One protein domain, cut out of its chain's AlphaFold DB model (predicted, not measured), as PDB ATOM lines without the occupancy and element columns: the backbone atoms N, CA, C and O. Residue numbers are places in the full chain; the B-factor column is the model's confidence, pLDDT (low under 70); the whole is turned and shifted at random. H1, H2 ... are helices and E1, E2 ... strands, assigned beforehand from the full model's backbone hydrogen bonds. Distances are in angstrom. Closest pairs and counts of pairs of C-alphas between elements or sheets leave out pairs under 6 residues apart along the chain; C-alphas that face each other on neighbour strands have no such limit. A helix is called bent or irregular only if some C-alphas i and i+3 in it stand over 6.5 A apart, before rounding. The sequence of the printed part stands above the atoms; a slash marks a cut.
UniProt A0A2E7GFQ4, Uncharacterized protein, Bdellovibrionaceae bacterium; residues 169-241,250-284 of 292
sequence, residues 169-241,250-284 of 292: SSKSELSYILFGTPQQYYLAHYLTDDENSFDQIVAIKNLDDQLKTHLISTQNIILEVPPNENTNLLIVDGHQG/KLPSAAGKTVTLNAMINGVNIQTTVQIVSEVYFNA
ATOM      1  N   SER A 169      39.903  11.069 -35.722       74.94
ATOM      2  CA  SER A 169      39.223  12.366 -35.712       74.94
ATOM      3  C   SER A 169      39.036  12.869 -34.282       74.94
ATOM      4  O   SER A 169      38.569  12.142 -33.409       74.94
ATOM      5  N   SER A 170      39.390  14.132 -34.050       71.69
ATOM      6  CA  SER A 170      39.070  14.865 -32.825       71.69
ATOM      7  C   SER A 170      37.798  15.685 -33.037       71.69
ATOM      8  O   SER A 170      37.637  16.306 -34.094       71.69
ATOM      9  N   LYS A 171      36.937  15.774 -32.024       69.75
ATOM     10  CA  LYS A 171      35.879  16.792 -31.964       69.75
ATOM     11  C   LYS A 171      36.248  17.836 -30.922       69.75
ATOM     12  O   LYS A 171      36.660  17.490 -29.826       69.75
ATOM     13  N   SER A 172      36.066  19.110 -31.259       68.56
ATOM     14  CA  SER A 172      36.297  20.213 -30.319       68.56
ATOM     15  C   SER A 172      35.178  20.374 -29.287       68.56
ATOM     16  O   SER A 172      35.375  21.050 -28.283       68.56
ATOM     17  N   GLU A 173      33.999  19.803 -29.545       79.38
ATOM     18  CA  GLU A 173      32.800  19.998 -28.730       79.38
ATOM     19  C   GLU A 173      32.396  18.712 -28.008       79.38
ATOM     20  O   GLU A 173      32.309  17.635 -28.608       79.38
ATOM     21  N   LEU A 174      32.098  18.847 -26.712       84.38
ATOM     22  CA  LEU A 174      31.580  17.767 -25.883       84.38
ATOM     23  C   LEU A 174      30.213  17.331 -26.421       84.38
ATOM     24  O   LEU A 174      29.272  18.121 -26.462       84.38
ATOM     25  N   SER A 175      30.104  16.068 -26.826       88.94
ATOM     26  CA  SER A 175      28.896  15.521 -27.446       88.94
ATOM     27  C   SER A 175      28.415  14.273 -26.711       88.94
ATOM     28  O   SER A 175      29.212  13.524 -26.161       88.94
ATOM     29  N   TYR A 176      27.116  14.006 -26.733       92.50
ATOM     30  CA  TYR A 176      26.497  12.839 -26.116       92.50
ATOM     31  C   TYR A 176      25.580  12.114 -27.093       92.50
ATOM     32  O   TYR A 176      24.891  12.725 -27.900       92.50
ATOM     33  N   ILE A 177      25.524  10.796 -26.979       94.38
ATOM     34  CA  ILE A 177      24.571   9.936 -27.669       94.38
ATOM     35  C   ILE A 177      23.368   9.771 -26.743       94.38
ATOM     36  O   ILE A 177      23.473   9.112 -25.709       94.38
ATOM     37  N   LEU A 178      22.234  10.363 -27.103       95.19
ATOM     38  CA  LEU A 178      20.943  10.142 -26.459       95.19
ATOM     39  C   LEU A 178      20.317   8.850 -26.970       95.19
ATOM     40  O   LEU A 178      20.172   8.681 -28.174       95.19
ATOM     41  N   PHE A 179      19.905   7.973 -26.057       96.38
ATOM     42  CA  PHE A 179      19.200   6.722 -26.345       96.38
ATOM     43  C   PHE A 179      18.299   6.319 -25.174       96.38
ATOM     44  O   PHE A 179      18.377   6.896 -24.090       96.38
ATOM     45  N   GLY A 180      17.418   5.339 -25.381       95.00
ATOM     46  CA  GLY A 180      16.552   4.835 -24.316       95.00
ATOM     47  C   GLY A 180      15.134   4.514 -24.764       95.00
ATOM     48  O   GLY A 180      14.841   4.397 -25.954       95.00
ATOM     49  N   THR A 181      14.251   4.403 -23.780       94.38
ATOM     50  CA  THR A 181      12.809   4.189 -23.916       94.38
ATOM     51  C   THR A 181      12.047   5.272 -23.138       94.38
ATOM     52  O   THR A 181      12.635   5.984 -22.319       94.38
ATOM     53  N   PRO A 182      10.716   5.389 -23.302       92.81
ATOM     54  CA  PRO A 182       9.893   6.268 -22.468       92.81
ATOM     55  C   PRO A 182      10.031   6.064 -20.956       92.81
ATOM     56  O   PRO A 182       9.770   6.995 -20.193       92.81
ATOM     57  N   GLN A 183      10.438   4.874 -20.519       90.81
ATOM     58  CA  GLN A 183      10.631   4.526 -19.119       90.81
ATOM     59  C   GLN A 183      11.998   4.983 -18.591       90.81
ATOM     60  O   GLN A 183      12.145   5.168 -17.382       90.81
ATOM     61  N   GLN A 184      12.994   5.146 -19.467       91.50
ATOM     62  CA  GLN A 184      14.381   5.418 -19.096       91.50
ATOM     63  C   GLN A 184      15.188   5.957 -20.282       91.50
ATOM     64  O   GLN A 184      15.329   5.299 -21.310       91.50
ATOM     65  N   TYR A 185      15.778   7.137 -20.107       94.06
ATOM     66  CA  TYR A 185      16.647   7.758 -21.102       94.06
ATOM     67  C   TYR A 185      18.068   7.882 -20.571       94.06
ATOM     68  O   TYR A 185      18.291   8.102 -19.377       94.06
ATOM     69  N   TYR A 186      19.020   7.782 -21.488       94.19
ATOM     70  CA  TYR A 186      20.443   7.768 -21.215       94.19
ATOM     71  C   TYR A 186      21.187   8.692 -22.167       94.19
ATOM     72  O   TYR A 186      20.786   8.867 -23.317       94.19
ATOM     73  N   LEU A 187      22.299   9.233 -21.689       93.94
ATOM     74  CA  LEU A 187      23.318   9.866 -22.507       93.94
ATOM     75  C   LEU A 187      24.622   9.091 -22.312       93.94
ATOM     76  O   LEU A 187      25.067   8.930 -21.176       93.94
ATOM     77  N   ALA A 188      25.237   8.627 -23.396       92.62
ATOM     78  CA  ALA A 188      26.616   8.140 -23.387       92.62
ATOM     79  C   ALA A 188      27.521   9.219 -23.982       92.62
ATOM     80  O   ALA A 188      27.155   9.803 -25.002       92.62
ATOM     81  N   HIS A 189      28.668   9.514 -23.374       90.69
ATOM     82  CA  HIS A 189      29.614  10.467 -23.963       90.69
ATOM     83  C   HIS A 189      30.036   9.973 -25.354       90.69
ATOM     84  O   HIS A 189      30.391   8.812 -25.515       90.69
ATOM     85  N   TYR A 190      29.943  10.821 -26.377       90.06
ATOM     86  CA  TYR A 190      30.392  10.496 -27.728       90.06
ATOM     87  C   TYR A 190      31.918  10.510 -27.741       90.06
ATOM     88  O   TYR A 190      32.537  11.565 -27.617       90.06
ATOM     89  N   LEU A 191      32.522   9.336 -27.882       86.94
ATOM     90  CA  LEU A 191      33.966   9.199 -27.777       86.94
ATOM     91  C   LEU A 191      34.659   9.554 -29.085       86.94
ATOM     92  O   LEU A 191      34.130   9.351 -30.178       86.94
ATOM     93  N   THR A 192      35.876  10.062 -28.958       83.00
ATOM     94  CA  THR A 192      36.796  10.265 -30.074       83.00
ATOM     95  C   THR A 192      38.141   9.641 -29.719       83.00
ATOM     96  O   THR A 192      38.322   9.174 -28.597       83.00
ATOM     97  N   ASP A 193      39.086   9.646 -30.656       73.50
ATOM     98  CA  ASP A 193      40.462   9.199 -30.390       73.50
ATOM     99  C   ASP A 193      41.308  10.216 -29.614       73.50
ATOM    100  O   ASP A 193      42.518  10.046 -29.471       73.50
ATOM    101  N   ASP A 194      40.694  11.294 -29.124       73.88
ATOM    102  CA  ASP A 194      41.362  12.258 -28.259       73.88
ATOM    103  C   ASP A 194      41.746  11.596 -26.927       73.88
ATOM    104  O   ASP A 194      40.897  11.012 -26.251       73.88
ATOM    105  N   GLU A 195      43.012  11.737 -26.530       67.62
ATOM    106  CA  GLU A 195      43.567  11.291 -25.244       67.62
ATOM    107  C   GLU A 195      42.860  11.909 -24.026       67.62
ATOM    108  O   GLU A 195      42.919  11.369 -22.920       67.62
ATOM    109  N   ASN A 196      42.161  13.027 -24.234       69.62
ATOM    110  CA  ASN A 196      41.343  13.702 -23.231       69.62
ATOM    111  C   ASN A 196      39.893  13.191 -23.196       69.62
ATOM    112  O   ASN A 196      39.095  13.670 -22.384       69.62
ATOM    113  N   SER A 197      39.531  12.235 -24.058       74.38
ATOM    114  CA  SER A 197      38.227  11.581 -24.003       74.38
ATOM    115  C   SER A 197      38.092  10.802 -22.696       74.38
ATOM    116  O   SER A 197      38.961  10.027 -22.302       74.38
ATOM    117  N   PHE A 198      36.961  10.988 -22.026       80.50
ATOM    118  CA  PHE A 198      36.579  10.235 -20.835       80.50
ATOM    119  C   PHE A 198      35.337   9.419 -21.134       80.50
ATOM    120  O   PHE A 198      34.572   9.772 -22.017       80.50
ATOM    121  N   ASP A 199      35.088   8.342 -20.409       84.12
ATOM    122  CA  ASP A 199      33.951   7.483 -20.705       84.12
ATOM    123  C   ASP A 199      32.892   7.586 -19.601       84.12
ATOM    124  O   ASP A 199      33.188   7.492 -18.405       84.12
ATOM    125  N   GLN A 200      31.654   7.879 -20.003       86.62
ATOM    126  CA  GLN A 200      30.563   8.224 -19.099       86.62
ATOM    127  C   GLN A 200      29.217   7.811 -19.686       86.62
ATOM    128  O   GLN A 200      28.907   8.106 -20.843       86.62
ATOM    129  N   ILE A 201      28.374   7.223 -18.839       88.94
ATOM    130  CA  ILE A 201      26.946   7.042 -19.104       88.94
ATOM    131  C   ILE A 201      26.159   7.725 -17.994       88.94
ATOM    132  O   ILE A 201      26.373   7.460 -16.810       88.94
ATOM    133  N   VAL A 202      25.211   8.577 -18.369       89.06
ATOM    134  CA  VAL A 202      24.295   9.229 -17.432       89.06
ATOM    135  C   VAL A 202      22.858   8.873 -17.755       89.06
ATOM    136  O   VAL A 202      22.462   8.825 -18.915       89.06
ATOM    137  N   ALA A 203      22.059   8.635 -16.723       90.50
ATOM    138  CA  ALA A 203      20.619   8.547 -16.885       90.50
ATOM    139  C   ALA A 203      19.979   9.896 -16.652       90.50
ATOM    140  O   ALA A 203      20.361  10.636 -15.740       90.50
ATOM    141  N   ILE A 204      18.974  10.188 -17.462       92.12
ATOM    142  CA  ILE A 204      18.324  11.485 -17.489       92.12
ATOM    143  C   ILE A 204      16.809  11.351 -17.386       92.12
ATOM    144  O   ILE A 204      16.214  10.305 -17.644       92.12
ATOM    145  N   LYS A 205      16.169  12.459 -17.026       92.31
ATOM    146  CA  LYS A 205      14.719  12.640 -17.103       92.31
ATOM    147  C   LYS A 205      14.385  14.035 -17.625       92.31
ATOM    148  O   LYS A 205      15.273  14.872 -17.787       92.31
ATOM    149  N   ASN A 206      13.092  14.276 -17.837       91.94
ATOM    150  CA  ASN A 206      12.547  15.521 -18.389       91.94
ATOM    151  C   ASN A 206      13.010  15.800 -19.831       91.94
ATOM    152  O   ASN A 206      13.224  16.947 -20.197       91.94
ATOM    153  N   LEU A 207      13.173  14.751 -20.644       92.88
ATOM    154  CA  LEU A 207      13.486  14.902 -22.065       92.88
ATOM    155  C   LEU A 207      12.330  15.601 -22.804       92.88
ATOM    156  O   LEU A 207      11.164  15.300 -22.532       92.88
ATOM    157  N   ASP A 208      12.657  16.496 -23.733       92.88
ATOM    158  CA  ASP A 208      11.690  17.180 -24.595       92.88
ATOM    159  C   ASP A 208      10.895  16.201 -25.487       92.88
ATOM    160  O   ASP A 208      11.431  15.204 -25.974       92.88
ATOM    161  N   ASP A 209       9.606  16.469 -25.711       93.25
ATOM    162  CA  ASP A 209       8.711  15.564 -26.447       93.25
ATOM    163  C   ASP A 209       9.061  15.432 -27.938       93.25
ATOM    164  O   ASP A 209       8.850  14.364 -28.526       93.25
ATOM    165  N   GLN A 210       9.640  16.468 -28.556       90.44
ATOM    166  CA  GLN A 210      10.130  16.384 -29.933       90.44
ATOM    167  C   GLN A 210      11.312  15.420 -30.014       90.44
ATOM    168  O   GLN A 210      11.347  14.565 -30.902       90.44
ATOM    169  N   LEU A 211      12.235  15.491 -29.047       91.69
ATOM    170  CA  LEU A 211      13.357  14.558 -28.955       91.69
ATOM    171  C   LEU A 211      12.892  13.131 -28.669       91.69
ATOM    172  O   LEU A 211      13.372  12.214 -29.326       91.69
ATOM    173  N   LYS A 212      11.920  12.926 -27.768       93.50
ATOM    174  CA  LYS A 212      11.318  11.596 -27.542       93.50
ATOM    175  C   LYS A 212      10.749  11.015 -28.833       93.50
ATOM    176  O   LYS A 212      11.005   9.860 -29.161       93.50
ATOM    177  N   THR A 213       9.991  11.824 -29.569       91.94
ATOM    178  CA  THR A 213       9.356  11.408 -30.826       91.94
ATOM    179  C   THR A 213      10.400  11.043 -31.876       91.94
ATOM    180  O   THR A 213      10.267  10.020 -32.546       91.94
ATOM    181  N   HIS A 214      11.458  11.846 -31.999       89.88
ATOM    182  CA  HIS A 214      12.548  11.569 -32.929       89.88
ATOM    183  C   HIS A 214      13.346  10.324 -32.521       89.88
ATOM    184  O   HIS A 214      13.665   9.491 -33.362       89.88
ATOM    185  N   LEU A 215      13.583  10.131 -31.222       90.94
ATOM    186  CA  LEU A 215      14.319   8.979 -30.714       90.94
ATOM    187  C   LEU A 215      13.611   7.654 -31.010       90.94
ATOM    188  O   LEU A 215      14.270   6.653 -31.263       90.94
ATOM    189  N   ILE A 216      12.276   7.634 -31.036       88.31
ATOM    190  CA  ILE A 216      11.515   6.436 -31.418       88.31
ATOM    191  C   ILE A 216      11.849   6.003 -32.856       88.31
ATOM    192  O   ILE A 216      11.912   4.804 -33.128       88.31
ATOM    193  N   SER A 217      12.081   6.949 -33.776       86.06
ATOM    194  CA  SER A 217      12.367   6.630 -35.179       86.06
ATOM    195  C   SER A 217      13.851   6.400 -35.469       86.06
ATOM    196  O   SER A 217      14.165   5.567 -36.319       86.06
ATOM    197  N   THR A 218      14.760   7.090 -34.774       84.88
ATOM    198  CA  THR A 218      16.213   6.997 -35.022       84.88
ATOM    199  C   THR A 218      16.964   6.112 -34.036       84.88
ATOM    200  O   THR A 218      18.079   5.691 -34.328       84.88
ATOM    201  N   GLN A 219      16.362   5.809 -32.881       89.12
ATOM    202  CA  GLN A 219      16.909   5.052 -31.741       89.12
ATOM    203  C   GLN A 219      18.050   5.710 -30.975       89.12
ATOM    204  O   GLN A 219      18.211   5.448 -29.783       89.12
ATOM    205  N   ASN A 220      18.824   6.554 -31.646       90.56
ATOM    206  CA  ASN A 220      19.810   7.417 -31.032       90.56
ATOM    207  C   ASN A 220      19.787   8.821 -31.656       90.56
ATOM    208  O   ASN A 220      19.310   9.008 -32.780       90.56
ATOM    209  N   ILE A 221      20.282   9.809 -30.912       88.50
ATOM    210  CA  ILE A 221      20.465  11.193 -31.364       88.50
ATOM    211  C   ILE A 221      21.800  11.685 -30.809       88.50
ATOM    212  O   ILE A 221      22.060  11.515 -29.621       88.50
ATOM    213  N   ILE A 222      22.637  12.309 -31.637       89.75
ATOM    214  CA  ILE A 222      23.843  12.988 -31.152       89.75
ATOM    215  C   ILE A 222      23.447  14.396 -30.702       89.75
ATOM    216  O   ILE A 222      22.832  15.146 -31.459       89.75
ATOM    217  N   LEU A 223      23.788  14.720 -29.462       87.81
ATOM    218  CA  LEU A 223      23.550  15.996 -28.810       87.81
ATOM    219  C   LEU A 223      24.882  16.683 -28.523       87.81
ATOM    220  O   LEU A 223      25.813  16.035 -28.058       87.81
ATOM    221  N   GLU A 224      24.958  17.986 -28.735       87.62
ATOM    222  CA  GLU A 224      26.137  18.807 -28.452       87.62
ATOM    223  C   GLU A 224      25.905  19.634 -27.183       87.62
ATOM    224  O   GLU A 224      24.812  20.166 -26.954       87.62
ATOM    225  N   VAL A 225      26.933  19.748 -26.342       83.31
ATOM    226  CA  VAL A 225      26.938  20.663 -25.197       83.31
ATOM    227  C   VAL A 225      27.406  22.035 -25.694       83.31
ATOM    228  O   VAL A 225      28.515  22.135 -26.219       83.31
ATOM    229  N   PRO A 226      26.608  23.106 -25.530       80.62
ATOM    230  CA  PRO A 226      27.000  24.436 -25.982       80.62
ATOM    231  C   PRO A 226      28.336  24.895 -25.354       80.62
ATOM    232  O   PRO A 226      28.516  24.711 -24.150       80.62
ATOM    233  N   PRO A 227      29.225  25.594 -26.091       73.31
ATOM    234  CA  PRO A 227      30.546  26.013 -25.593       73.31
ATOM    235  C   PRO A 227      30.550  26.873 -24.316       73.31
ATOM    236  O   PRO A 227      31.567  26.956 -23.636       73.31
ATOM    237  N   ASN A 228      29.428  27.530 -24.001       68.06
ATOM    238  CA  ASN A 228      29.282  28.428 -22.849       68.06
ATOM    239  C   ASN A 228      28.477  27.816 -21.691       68.06
ATOM    240  O   ASN A 228      28.249  28.491 -20.687       68.06
ATOM    241  N   GLU A 229      27.994  26.581 -21.833       63.81
ATOM    242  CA  GLU A 229      27.409  25.859 -20.705       63.81
ATOM    243  C   GLU A 229      28.531  25.391 -19.780       63.81
ATOM    244  O   GLU A 229      29.639  25.102 -20.231       63.81
ATOM    245  N   ASN A 230      28.266  25.333 -18.471       55.91
ATOM    246  CA  ASN A 230      29.245  24.857 -17.493       55.91
ATOM    247  C   ASN A 230      29.545  23.372 -17.754       55.91
ATOM    248  O   ASN A 230      28.942  22.492 -17.139       55.91
ATOM    249  N   THR A 231      30.496  23.089 -18.642       56.06
ATOM    250  CA  THR A 231      30.984  21.742 -18.962       56.06
ATOM    251  C   THR A 231      31.469  21.015 -17.709       56.06
ATOM    252  O   THR A 231      31.309  19.804 -17.629       56.06
ATOM    253  N   ASN A 232      31.892  21.749 -16.672       51.22
ATOM    254  CA  ASN A 232      32.206  21.251 -15.323       51.22
ATOM    255  C   ASN A 232      31.041  20.501 -14.629       51.22
ATOM    256  O   ASN A 232      31.236  19.825 -13.619       51.22
ATOM    257  N   LEU A 233      29.794  20.642 -15.105       52.66
ATOM    258  CA  LEU A 233      28.642  19.894 -14.579       52.66
ATOM    259  C   LEU A 233      28.602  18.446 -15.092       52.66
ATOM    260  O   LEU A 233      28.006  17.607 -14.418       52.66
ATOM    261  N   LEU A 234      29.214  18.180 -16.251       55.50
ATOM    262  CA  LEU A 234      29.215  16.902 -16.972       55.50
ATOM    263  C   LEU A 234      30.603  16.251 -16.983       55.50
ATOM    264  O   LEU A 234      30.755  15.075 -16.642       55.50
ATOM    265  N   ILE A 235      31.607  17.057 -17.325       54.62
ATOM    266  CA  ILE A 235      33.019  16.804 -17.085       54.62
ATOM    267  C   ILE A 235      33.206  17.039 -15.604       54.62
ATOM    268  O   ILE A 235      33.453  18.158 -15.159       54.62
ATOM    269  N   VAL A 236      33.029  16.003 -14.802       49.72
ATOM    270  CA  VAL A 236      33.452  16.166 -13.424       49.72
ATOM    271  C   VAL A 236      34.974  16.282 -13.448       49.72
ATOM    272  O   VAL A 236      35.591  15.503 -14.165       49.72
ATOM    273  N   ASP A 237      35.517  17.283 -12.738       42.19
ATOM    274  CA  ASP A 237      36.886  17.862 -12.699       42.19
ATOM    275  C   ASP A 237      38.096  16.882 -12.630       42.19
ATOM    276  O   ASP A 237      39.086  17.130 -11.949       42.19
ATOM    277  N   GLY A 238      38.044  15.747 -13.321       38.72
ATOM    278  CA  GLY A 238      38.964  14.615 -13.276       38.72
ATOM    279  C   GLY A 238      40.140  14.705 -14.242       38.72
ATOM    280  O   GLY A 238      41.140  14.032 -14.022       38.72
ATOM    281  N   HIS A 239      40.034  15.523 -15.295       41.19
ATOM    282  CA  HIS A 239      40.986  15.503 -16.415       41.19
ATOM    283  C   HIS A 239      41.865  16.752 -16.565       41.19
ATOM    284  O   HIS A 239      42.820  16.723 -17.331       41.19
ATOM    285  N   GLN A 240      41.629  17.828 -15.807       35.88
ATOM    286  CA  GLN A 240      42.456  19.048 -15.891       35.88
ATOM    287  C   GLN A 240      43.736  19.006 -15.027       35.88
ATOM    288  O   GLN A 240      44.494  19.972 -15.002       35.88
ATOM    289  N   GLY A 241      44.026  17.905 -14.324       34.41
ATOM    290  CA  GLY A 241      45.184  17.816 -13.431       34.41
ATOM    291  C   GLY A 241      45.895  16.475 -13.523       34.41
ATOM    292  O   GLY A 241      45.293  15.452 -13.230       34.41
ATOM    293  N   LYS A 250      37.156  12.676  -5.867       38.97
ATOM    294  CA  LYS A 250      35.741  12.516  -5.530       38.97
ATOM    295  C   LYS A 250      35.012  13.493  -6.434       38.97
ATOM    296  O   LYS A 250      34.852  14.657  -6.087       38.97
ATOM    297  N   LEU A 251      34.668  13.007  -7.613       47.03
ATOM    298  CA  LEU A 251      33.924  13.734  -8.607       47.03
ATOM    299  C   LEU A 251      32.588  14.142  -7.941       47.03
ATOM    300  O   LEU A 251      31.843  13.250  -7.519       47.03
ATOM    301  N   PRO A 252      32.304  15.444  -7.705       52.41
ATOM    302  CA  PRO A 252      31.015  15.863  -7.170       52.41
ATOM    303  C   PRO A 252      29.921  15.392  -8.115       52.41
ATOM    304  O   PRO A 252      29.887  15.813  -9.272       52.41
ATOM    305  N   SER A 253      29.037  14.530  -7.606       66.31
ATOM    306  CA  SER A 253      28.076  13.863  -8.469       66.31
ATOM    307  C   SER A 253      27.252  14.867  -9.275       66.31
ATOM    308  O   SER A 253      26.815  15.896  -8.746       66.31
ATOM    309  N   ALA A 254      27.040  14.581 -10.556       73.31
ATOM    310  CA  ALA A 254      26.124  15.323 -11.397       73.31
ATOM    311  C   ALA A 254      24.651  14.979 -11.126       73.31
ATOM    312  O   ALA A 254      23.765  15.683 -11.610       73.31
ATOM    313  N   ALA A 255      24.361  13.958 -10.311       79.19
ATOM    314  CA  ALA A 255      23.000  13.611  -9.913       79.19
ATOM    315  C   ALA A 255      22.254  14.817  -9.315       79.19
ATOM    316  O   ALA A 255      22.735  15.513  -8.421       79.19
ATOM    317  N   GLY A 256      21.052  15.071  -9.827       82.69
ATOM    318  CA  GLY A 256      20.209  16.202  -9.455       82.69
ATOM    319  C   GLY A 256      20.472  17.481 -10.253       82.69
ATOM    320  O   GLY A 256      19.579  18.331 -10.286       82.69
ATOM    321  N   LYS A 257      21.621  17.610 -10.930       85.44
ATOM    322  CA  LYS A 257      21.945  18.764 -11.780       85.44
ATOM    323  C   LYS A 257      21.137  18.738 -13.079       85.44
ATOM    324  O   LYS A 257      20.614  17.701 -13.494       85.44
ATOM    325  N   THR A 258      21.038  19.900 -13.714       87.69
ATOM    326  CA  THR A 258      20.429  20.047 -15.039       87.69
ATOM    327  C   THR A 258      21.482  20.457 -16.052       87.69
ATOM    328  O   THR A 258      22.459  21.107 -15.688       87.69
ATOM    329  N   VAL A 259      21.292  20.031 -17.297       86.06
ATOM    330  CA  VAL A 259      22.217  20.288 -18.401       86.06
ATOM    331  C   VAL A 259      21.416  20.653 -19.637       86.06
ATOM    332  O   VAL A 259      20.435  19.978 -19.956       86.06
ATOM    333  N   THR A 260      21.850  21.706 -20.322       87.62
ATOM    334  CA  THR A 260      21.313  22.114 -21.619       87.62
ATOM    335  C   THR A 260      22.086  21.435 -22.744       87.62
ATOM    336  O   THR A 260      23.315  21.436 -22.751       87.62
ATOM    337  N   LEU A 261      21.360  20.864 -23.699       87.12
ATOM    338  CA  LEU A 261      21.894  20.132 -24.841       87.12
ATOM    339  C   LEU A 261      21.243  20.646 -26.122       87.12
ATOM    340  O   LEU A 261      20.046  20.941 -26.128       87.12
ATOM    341  N   ASN A 262      22.018  20.708 -27.199       87.81
ATOM    342  CA  ASN A 262      21.543  21.071 -28.527       87.81
ATOM    343  C   ASN A 262      21.500  19.835 -29.429       87.81
ATOM    344  O   ASN A 262      22.398  18.997 -29.389       87.81
ATOM    345  N   ALA A 263      20.475  19.740 -30.268       87.81
ATOM    346  CA  ALA A 263      20.341  18.712 -31.291       87.81
ATOM    347  C   ALA A 263      20.022  19.368 -32.631       87.81
ATOM    348  O   ALA A 263      19.071  20.139 -32.728       87.81
ATOM    349  N   MET A 264      20.746  19.011 -33.688       84.56
ATOM    350  CA  MET A 264      20.361  19.382 -35.049       84.56
ATOM    351  C   MET A 264      19.506  18.271 -35.661       84.56
ATOM    352  O   MET A 264      20.025  17.244 -36.093       84.56
ATOM    353  N   ILE A 265      18.188  18.477 -35.721       81.38
ATOM    354  CA  ILE A 265      17.229  17.504 -36.261       81.38
ATOM    355  C   ILE A 265      16.526  18.110 -37.468       81.38
ATOM    356  O   ILE A 265      15.828  19.114 -37.361       81.38
ATOM    357  N   ASN A 266      16.705  17.500 -38.643       82.38
ATOM    358  CA  ASN A 266      16.127  17.975 -39.906       82.38
ATOM    359  C   ASN A 266      16.413  19.462 -40.204       82.38
ATOM    360  O   ASN A 266      15.565  20.173 -40.738       82.38
ATOM    361  N   GLY A 267      17.607  19.939 -39.834       80.81
ATOM    362  CA  GLY A 267      18.015  21.338 -40.000       80.81
ATOM    363  C   GLY A 267      17.442  22.305 -38.956       80.81
ATOM    364  O   GLY A 267      17.725  23.497 -39.026       80.81
ATOM    365  N   VAL A 268      16.669  21.814 -37.985       82.75
ATOM    366  CA  VAL A 268      16.161  22.593 -36.852       82.75
ATOM    367  C   VAL A 268      17.044  22.331 -35.636       82.75
ATOM    368  O   VAL A 268      17.263  21.179 -35.268       82.75
ATOM    369  N   ASN A 269      17.537  23.402 -35.012       89.88
ATOM    370  CA  ASN A 269      18.207  23.309 -33.720       89.88
ATOM    371  C   ASN A 269      17.153  23.166 -32.615       89.88
ATOM    372  O   ASN A 269      16.333  24.067 -32.421       89.88
ATOM    373  N   ILE A 270      17.174  22.039 -31.913       88.88
ATOM    374  CA  ILE A 270      16.345  21.764 -30.746       88.88
ATOM    375  C   ILE A 270      17.237  21.863 -29.514       88.88
ATOM    376  O   ILE A 270      18.172  21.083 -29.348       88.88
ATOM    377  N   GLN A 271      16.915  22.807 -28.637       92.25
ATOM    378  CA  GLN A 271      17.554  22.942 -27.337       92.25
ATOM    379  C   GLN A 271      16.685  22.264 -26.274       92.25
ATOM    380  O   GLN A 271      15.492  22.543 -26.175       92.25
ATOM    381  N   THR A 272      17.278  21.388 -25.466       90.50
ATOM    382  CA  THR A 272      16.596  20.698 -24.363       90.50
ATOM    383  C   THR A 272      17.374  20.871 -23.068       90.50
ATOM    384  O   THR A 272      18.601  20.855 -23.070       90.50
ATOM    385  N   THR A 273      16.668  20.951 -21.942       91.38
ATOM    386  CA  THR A 273      17.279  20.864 -20.610       91.38
ATOM    387  C   THR A 273      16.862  19.554 -19.964       91.38
ATOM    388  O   THR A 273      15.674  19.289 -19.798       91.38
ATOM    389  N   VAL A 274      17.834  18.729 -19.587       90.50
ATOM    390  CA  VAL A 274      17.593  17.423 -18.963       90.50
ATOM    391  C   VAL A 274      18.081  17.430 -17.524       90.50
ATOM    392  O   VAL A 274      19.033  18.134 -17.191       90.50
ATOM    393  N   GLN A 275      17.442  16.649 -16.653       89.81
ATOM    394  CA  GLN A 275      17.932  16.441 -15.290       89.81
ATOM    395  C   GLN A 275      18.697  15.123 -15.212       89.81
ATOM    396  O   GLN A 275      18.127  14.074 -15.513       89.81
ATOM    397  N   ILE A 276      19.948  15.175 -14.754       88.25
ATOM    398  CA  ILE A 276      20.755  13.983 -14.494       88.25
ATOM    399  C   ILE A 276      20.208  13.306 -13.242       88.25
ATOM    400  O   ILE A 276      20.071  13.914 -12.179       88.25
ATOM    401  N   VAL A 277      19.861  12.036 -13.380       86.50
ATOM    402  CA  VAL A 277      19.363  11.201 -12.290       86.50
ATOM    403  C   VAL A 277      20.533  10.492 -11.626       86.50
ATOM    404  O   VAL A 277      20.654  10.523 -10.407       86.50
ATOM    405  N   SER A 278      21.410   9.898 -12.428       82.19
ATOM    406  CA  SER A 278      22.601   9.184 -11.978       82.19
ATOM    407  C   SER A 278      23.648   9.157 -13.075       82.19
ATOM    408  O   SER A 278      23.334   9.377 -14.245       82.19
ATOM    409  N   GLU A 279      24.864   8.790 -12.709       79.00
ATOM    410  CA  GLU A 279      25.992   8.690 -13.622       79.00
ATOM    411  C   GLU A 279      26.885   7.513 -13.258       79.00
ATOM    412  O   GLU A 279      26.953   7.094 -12.098       79.00
ATOM    413  N   VAL A 280      27.585   7.010 -14.264       75.75
ATOM    414  CA  VAL A 280      28.664   6.048 -14.111       75.75
ATOM    415  C   VAL A 280      29.839   6.515 -14.962       75.75
ATOM    416  O   VAL A 280      29.652   6.902 -16.115       75.75
ATOM    417  N   TYR A 281      31.031   6.474 -14.369       75.88
ATOM    418  CA  TYR A 281      32.298   6.811 -15.012       75.88
ATOM    419  C   TYR A 281      33.138   5.562 -15.228       75.88
ATOM    420  O   TYR A 281      33.216   4.706 -14.340       75.88
ATOM    421  N   PHE A 282      33.824   5.513 -16.366       72.69
ATOM    422  CA  PHE A 282      34.756   4.446 -16.703       72.69
ATOM    423  C   PHE A 282      36.149   5.022 -16.893       72.69
ATOM    424  O   PHE A 282      36.347   6.027 -17.577       72.69
ATOM    425  N   ASN A 283      37.127   4.382 -16.259       63.88
ATOM    426  CA  ASN A 283      38.523   4.706 -16.489       63.88
ATOM    427  C   ASN A 283      39.050   3.798 -17.600       63.88
ATOM    428  O   ASN A 283      39.448   2.666 -17.349       63.88
ATOM    429  N   ALA A 284      39.073   4.310 -18.823       56.69
ATOM    430  CA  ALA A 284      39.566   3.582 -19.988       56.69
ATOM    431  C   ALA A 284      41.099   3.368 -20.003       56.69
ATOM    432  O   ALA A 284      41.616   2.733 -20.921       56.69
TER     433      ALA A 284
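What this domain is: This is residues 169 to 241 and 250 to 284 of the 292 residues of an uncharacterized protein of Bdellovibrionaceae bacterium (UniProt A0A2E7GFQ4). A small barrel of six strands, nearly closed, is made by one curled antiparallel sheet whose edge strands E4 and E5 come together, and the short helix H1 sits over E1 and E4 at one end. The long strand E6 bends sharply, pairing with E3 by one part and with E5 by the other. The printed part has 108 residues, with E1 E2 E3 H1 E4 E5 E6 along the chain, and the sheet's order is E4 E1 E2 E3 E6 E5. The class is mostly strand; the whole is compact, with a radius of gyration of the C-alphas of 13.4 A, and spans 40 by 30 by 25 A.

How they stand to each other: Start at E1, residues 175 to 181, which forms a hairpin with E2, residues 184 to 189; look for N 177 and O 188, 2.7 A apart. E2 forms a hairpin with E3, residues 199 to 205, where N 187 and O 202 are 2.8 A apart; E1 E2 E3 is a meander, each strand the antiparallel neighbour of the one before. Next comes H1, residues 209 to 218, with 5 of 6 O i to N i+4 pairs within hydrogen-bond range. E4, residues 220 to 224, is antiparallel to E1, with N 178 and O 221 2.8 A apart. H1 is on the sheet at a height of 6.7 A, over E1 and only just over E4, on which 3 of its C-alphas fall; it runs across the strands, at 78 degrees to E1 on the local plane. The closest C-alphas of H1 and E1 are those of Leu 215 and Phe 179, 6.9 A apart. E5, residues 258 to 265, and E6, residues 268 to 282, form a hairpin, with N 261 and O 272 2.8 A apart. E6 bends by 90 degrees at residue 277 and is antiparallel to E3, with N 277 and O 203 2.8 A apart. This is a folded sheet, bent back on itself: E4 E1 E2 face E6 E5, with E3 as the hinge. The closest C-alphas of E4 and E5 are those of Leu 223 and Ala 263, 4.9 A apart.

Where its parts are: Find C-alpha 175 at (28.896, 15.521, -27.446), where E1 begins; it is 20.0 A long. E2 measures 16.8 A, E3 20.2 A, H1 14.3 A, E4 13.3 A and E5 21.6 A. E6, 32.9 A, ends at C-alpha 282, at (34.756, 4.446, -16.703).

The domain as a whole: The C-alphas farthest apart are those of Ser 217 and Gly 241, 40.9 A. Residues 242 to 249 are not printed, and C-alphas 241 and 250 are 13.4 A apart across this cut. Of the links printed whole, none is long. Confidence is under 70 at residues 171 to 172, 195 to 196, 228 to 241, 250 to 253 and 283 to 284.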